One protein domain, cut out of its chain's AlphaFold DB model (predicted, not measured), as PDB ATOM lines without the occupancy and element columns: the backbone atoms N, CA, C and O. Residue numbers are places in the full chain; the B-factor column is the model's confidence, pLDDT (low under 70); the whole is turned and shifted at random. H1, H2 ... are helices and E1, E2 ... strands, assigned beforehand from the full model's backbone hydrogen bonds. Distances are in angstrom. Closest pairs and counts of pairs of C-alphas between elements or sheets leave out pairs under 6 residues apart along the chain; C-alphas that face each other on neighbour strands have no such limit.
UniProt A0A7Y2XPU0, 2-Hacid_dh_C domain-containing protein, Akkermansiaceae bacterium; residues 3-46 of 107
ATOM      1  N   PRO A   3     135.207  55.148  -2.456       94.69
ATOM      2  CA  PRO A   3     135.264  53.678  -2.344       94.69
ATOM      3  C   PRO A   3     136.640  53.016  -2.535       94.69
ATOM      4  O   PRO A   3     136.736  51.801  -2.664       94.69
ATOM      5  N   ILE A   4     137.712  53.803  -2.648       96.69
ATOM      6  CA  ILE A   4     139.088  53.297  -2.684       96.69
ATOM      7  C   ILE A   4     139.586  52.988  -1.262       96.69
ATOM      8  O   ILE A   4     140.470  52.149  -1.102       96.69
ATOM      9  N   ILE A   5     139.045  53.664  -0.246       94.81
ATOM     10  CA  ILE A   5     139.423  53.502   1.157       94.81
ATOM     11  C   ILE A   5     138.194  53.009   1.918       94.81
ATOM     12  O   ILE A   5     137.146  53.633   1.819       94.81
ATOM     13  N   ASP A   6     138.351  51.937   2.700       97.44
ATOM     14  CA  ASP A   6     137.369  51.545   3.716       97.44
ATOM     15  C   ASP A   6     137.360  52.617   4.814       97.44
ATOM     16  O   ASP A   6     138.309  52.752   5.597       97.44
ATOM     17  N   GLU A   7     136.309  53.431   4.829       97.06
ATOM     18  CA  GLU A   7     136.228  54.620   5.669       97.06
ATOM     19  C   GLU A   7     135.999  54.250   7.140       97.06
ATOM     20  O   GLU A   7     136.499  54.927   8.039       97.06
ATOM     21  N   VAL A   8     135.336  53.120   7.410       97.69
ATOM     22  CA  VAL A   8     135.155  52.593   8.771       97.69
ATOM     23  C   VAL A   8     136.494  52.130   9.343       97.69
ATOM     24  O   VAL A   8     136.830  52.454  10.487       97.69
ATOM     25  N   ALA A   9     137.294  51.417   8.547       98.12
ATOM     26  CA  ALA A   9     138.640  51.018   8.942       98.12
ATOM     27  C   ALA A   9     139.557  52.235   9.148       98.12
ATOM     28  O   ALA A   9     140.356  52.247  10.088       98.12
ATOM     29  N   LEU A  10     139.419  53.273   8.315       97.88
ATOM     30  CA  LEU A  10     140.154  54.527   8.466       97.88
ATOM     31  C   LEU A  10     139.829  55.223   9.794       97.88
ATOM     32  O   LEU A  10     140.753  55.585  10.522       97.88
ATOM     33  N   VAL A  11     138.544  55.359  10.142       98.06
ATOM     34  CA  VAL A  11     138.113  55.940  11.427       98.06
ATOM     35  C   VAL A  11     138.726  55.168  12.593       98.06
ATOM     36  O   VAL A  11     139.369  55.764  13.457       98.06
ATOM     37  N   ALA A  12     138.602  53.837  12.589       98.38
ATOM     38  CA  ALA A  12     139.174  52.992  13.636       98.38
ATOM     39  C   ALA A  12     140.704  53.138  13.730       98.38
ATOM     40  O   ALA A  12     141.274  53.132  14.824       98.38
ATOM     41  N   HIS A  13     141.393  53.288  12.596       98.38
ATOM     42  CA  HIS A  13     142.834  53.510  12.579       98.38
ATOM     43  C   HIS A  13     143.206  54.868  13.186       98.38
ATOM     44  O   HIS A  13     144.060  54.913  14.072       98.38
ATOM     45  N   CYS A  14     142.546  55.951  12.771       98.12
ATOM     46  CA  CYS A  14     142.795  57.304  13.271       98.12
ATOM     47  C   CYS A  14     142.526  57.444  14.776       98.12
ATOM     48  O   CYS A  14     143.281  58.141  15.449       98.12
ATOM     49  N   GLN A  15     141.515  56.751  15.315       97.69
ATOM     50  CA  GLN A  15     141.235  56.723  16.759       97.69
ATOM     51  C   GLN A  15     142.372  56.086  17.569       97.69
ATOM     52  O   GLN A  15     142.695  56.548  18.660       97.69
ATOM     53  N   ASN A  16     142.993  55.028  17.037       98.25
ATOM     54  CA  ASN A  16     144.075  54.309  17.712       98.25
ATOM     55  C   ASN A  16     145.459  54.955  17.511       98.25
ATOM     56  O   ASN A  16     146.403  54.607  18.219       98.25
ATOM     57  N   HIS A  17     145.592  55.882  16.556       98.19
ATOM     58  CA  HIS A  17     146.866  56.493  16.168       98.19
ATOM     59  C   HIS A  17     146.727  58.025  16.101       98.19
ATOM     60  O   HIS A  17     146.587  58.579  15.009       98.19
ATOM     61  N   PRO A  18     146.793  58.737  17.244       95.50
ATOM     62  CA  PRO A  18     146.536  60.182  17.298       95.50
ATOM     63  C   PRO A  18     147.530  61.028  16.484       95.50
ATOM     64  O   PRO A  18     147.202  62.134  16.063       95.50
ATOM     65  N   ASP A  19     148.729  60.503  16.212       97.44
ATOM     66  CA  ASP A  19     149.738  61.180  15.389       97.44
ATOM     67  C   ASP A  19     149.530  60.985  13.875       97.44
ATOM     68  O   ASP A  19     150.134  61.698  13.067       97.44
ATOM     69  N   PHE A  20     148.685  60.031  13.468       97.94
ATOM     70  CA  PHE A  20     148.366  59.787  12.063       97.94
ATOM     71  C   PHE A  20     147.405  60.861  11.554       97.94
ATOM     72  O   PHE A  20     146.380  61.104  12.180       97.94
ATOM     73  N   ARG A  21     147.716  61.509  10.424       98.06
ATOM     74  CA  ARG A  21     146.933  62.634   9.885       98.06
ATOM     75  C   ARG A  21     146.377  62.317   8.509       98.06
ATOM     76  O   ARG A  21     147.092  61.775   7.669       98.06
ATOM     77  N   VAL A  22     145.138  62.732   8.263       97.44
ATOM     78  CA  VAL A  22     144.441  62.476   6.994       97.44
ATOM     79  C   VAL A  22     143.760  63.742   6.489       97.44
ATOM     80  O   VAL A  22     143.207  64.513   7.267       97.44
ATOM     81  N   GLY A  23     143.798  63.951   5.173       97.06
ATOM     82  CA  GLY A  23     142.978  64.937   4.473       97.06
ATOM     83  C   GLY A  23     142.042  64.237   3.491       97.06
ATOM     84  O   GLY A  23     142.521  63.472   2.654       97.06
ATOM     85  N   LEU A  24     140.736  64.491   3.580       97.44
ATOM     86  CA  LEU A  24     139.714  63.874   2.729       97.44
ATOM     87  C   LEU A  24     138.894  64.936   1.991       97.44
ATOM     88  O   LEU A  24     138.425  65.895   2.598       97.44
ATOM     89  N   ASP A  25     138.696  64.728   0.688       97.50
ATOM     90  CA  ASP A  25     137.751  65.500  -0.141       97.50
ATOM     91  C   ASP A  25     136.573  64.646  -0.635       97.50
ATOM     92  O   ASP A  25     135.608  65.179  -1.155       97.50
ATOM     93  N   VAL A  26     136.630  63.320  -0.502       97.62
ATOM     94  CA  VAL A  26     135.626  62.390  -1.049       97.62
ATOM     95  C   VAL A  26     135.324  61.284  -0.046       97.62
ATOM     96  O   VAL A  26     136.234  60.862   0.667       97.62
ATOM     97  N   PHE A  27     134.087  60.782  -0.049       97.25
ATOM     98  CA  PHE A  27     133.592  59.766   0.900       97.25
ATOM     99  C   PHE A  27     132.989  58.571   0.172       97.25
ATOM    100  O   PHE A  27     132.573  58.685  -0.985       97.25
ATOM    101  N   GLU A  28     132.939  57.408   0.824       96.69
ATOM    102  CA  GLU A  28     132.372  56.196   0.210       96.69
ATOM    103  C   GLU A  28     130.904  56.378  -0.206       96.69
ATOM    104  O   GLU A  28     130.506  55.911  -1.273       96.69
ATOM    105  N   ASN A  29     130.119  57.094   0.607       95.12
ATOM    106  CA  ASN A  29     128.673  57.246   0.446       95.12
ATOM    107  C   ASN A  29     128.237  58.719   0.414       95.12
ATOM    108  O   ASN A  29     127.386  59.127   1.199       95.12
ATOM    109  N   GLU A  30     128.796  59.530  -0.488       94.88
ATOM    110  CA  GLU A  30     128.484  60.968  -0.570       94.88
ATOM    111  C   GLU A  30     126.964  61.263  -0.644       94.88
ATOM    112  O   GLU A  30     126.259  60.666  -1.463       94.88
ATOM    113  N   PRO A  31     126.432  62.195   0.180       95.19
ATOM    114  CA  PRO A  31     127.144  63.126   1.070       95.19
ATOM    115  C   PRO A  31     127.432  62.582   2.483       95.19
ATOM    116  O   PRO A  31     127.950  63.317   3.319       95.19
ATOM    117  N   ALA A  32     127.046  61.343   2.785       96.12
ATOM    118  CA  ALA A  32     127.261  60.733   4.089       96.12
ATOM    119  C   ALA A  32     128.733  60.343   4.303       96.12
ATOM    120  O   ALA A  32     129.421  59.895   3.386       96.12
ATOM    121  N   MET A  33     129.167  60.485   5.554       96.12
ATOM    122  CA  MET A  33     130.471  60.054   6.055       96.12
ATOM    123  C   MET A  33     130.286  58.881   7.022       96.12
ATOM    124  O   MET A  33     129.217  58.709   7.618       96.12
ATOM    125  N   ALA A  34     131.343  58.110   7.223       96.81
ATOM    126  CA  ALA A  34     131.441  57.090   8.241       96.81
ATOM    127  C   ALA A  34     131.234  57.722   9.631       96.81
ATOM    128  O   ALA A  34     131.775  58.798   9.922       96.81
ATOM    129  N   PRO A  35     130.458  57.071  10.516       97.06
ATOM    130  CA  PRO A  35     130.252  57.554  11.876       97.06
ATOM    131  C   PRO A  35     131.578  57.786  12.609       97.06
ATOM    132  O   PRO A  35     132.481  56.956  12.543       97.06
ATOM    133  N   GLY A  36     131.685  58.903  13.328       96.00
ATOM    134  CA  GLY A  36     132.882  59.264  14.090       96.00
ATOM    135  C   GLY A  36     133.983  59.955  13.283       96.00
ATOM    136  O   GLY A  36     134.894  60.502  13.889       96.00
ATOM    137  N   LEU A  37     133.909  59.992  11.944       96.69
ATOM    138  CA  LEU A  37     134.940  60.633  11.117       96.69
ATOM    139  C   LEU A  37     135.058  62.143  11.387       96.69
ATOM    140  O   LEU A  37     136.164  62.671  11.455       96.69
ATOM    141  N   ALA A  38     133.926  62.826  11.574       95.06
ATOM    142  CA  ALA A  38     133.881  64.263  11.854       95.06
ATOM    143  C   ALA A  38     134.348  64.636  13.274       95.06
ATOM    144  O   ALA A  38     134.615  65.807  13.531       95.06
ATOM    145  N   ASP A  39     134.449  63.655  14.175       96.06
ATOM    146  CA  ASP A  39     134.846  63.856  15.573       96.06
ATOM    147  C   ASP A  39     136.372  63.742  15.773       96.06
ATOM    148  O   ASP A  39     136.868  63.884  16.889       96.06
ATOM    149  N   LEU A  40     137.129  63.446  14.709       97.62
ATOM    150  CA  LEU A  40     138.571  63.203  14.762       97.62
ATOM    151  C   LEU A  40     139.388  64.487  14.577       97.62
ATOM    152  O   LEU A  40     139.460  65.039  13.481       97.62
ATOM    153  N   ASP A  41     140.122  64.891  15.617       97.44
ATOM    154  CA  ASP A  41     141.008  66.070  15.589       97.44
ATOM    155  C   ASP A  41     142.192  65.938  14.608       97.44
ATOM    156  O   ASP A  41     142.819  66.927  14.218       97.44
ATOM    157  N   ASN A  42     142.534  64.709  14.215       98.06
ATOM    158  CA  ASN A  42     143.630  64.389  13.299       98.06
ATOM    159  C   ASN A  42     143.186  64.226  11.833       98.06
ATOM    160  O   ASN A  42     143.993  63.820  10.989       98.06
ATOM    161  N   VAL A  43     141.938  64.576  11.506       97.88
ATOM    162  CA  VAL A  43     141.389  64.489  10.148       97.88
ATOM    163  C   VAL A  43     140.888  65.859   9.686       97.88
ATOM    164  O   VAL A  43     140.134  66.535  10.376       97.88
ATOM    165  N   VAL A  44     141.297  66.275   8.486       97.44
ATOM    166  CA  VAL A  44     140.764  67.464   7.807       97.44
ATOM    167  C   VAL A  44     139.859  67.013   6.673       97.44
ATOM    168  O   VAL A  44     140.250  66.188   5.851       97.44
ATOM    169  N   ILE A  45     138.656  67.576   6.615       96.00
ATOM    170  CA  ILE A  45     137.618  67.145   5.686       96.00
ATOM    171  C   ILE A  45     137.096  68.343   4.899       96.00
ATOM    172  O   ILE A  45     136.845  69.409   5.462       96.00
ATOM    173  N   VAL A  46     136.900  68.151   3.598       96.00
ATOM    174  CA  VAL A  46     136.227  69.098   2.707       96.00
ATOM    175  C   VAL A  46     135.203  68.366   1.818       96.00
ATOM    176  O   VAL A  46     135.382  67.185   1.531       96.00
TER     177      VAL A  46
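This is residues 3 to 46 of the 107 residues of the protein "2-Hacid_dh_C domain-containing protein" of Akkermansiaceae bacterium (UniProt A0A7Y2XPU0). This is a small domain with little regular structure: one helix, H1, forms one side, a ribbon of two short parallel strands, E1 and E2, forms the other, and a long loop, residues 25 to 42, joins the strands. The printed part has 44 residues, of which 16 are in named elements, in the order H1, E1, E2; the class is mixed. It is compact, with a radius of gyration of the C-alphas of 9.5 A, and spans 26 by 18 by 17 A.

H1, residues 7 to 16, begins at C-alpha 7 (136.228, 54.620, 5.669) and is 14.4 A long. E1 is residues 22 to 24, 6.5 A. E2, residues 43 to 45, is 6.4 A long and ends at C-alpha 45 (137.618, 67.145, 5.686).

E1 and E2 are parallel neighbours at 14 degrees; N 24 and O 44 are within hydrogen-bond range at 2.9 A. The closest C-alphas of H1 and E2, those of Cys 14 and Val 43, are 8.0 A apart. In H1 every O i to N i+4 pair is within hydrogen-bond range.

The C-alphas farthest apart, of Asp 19 and Pro 31, are 26.8 A apart. The link from H1 to E1 is tight; that from E1 to E2 is long. The printed part has no cut, and no printed residue is under 70 in pLDDT.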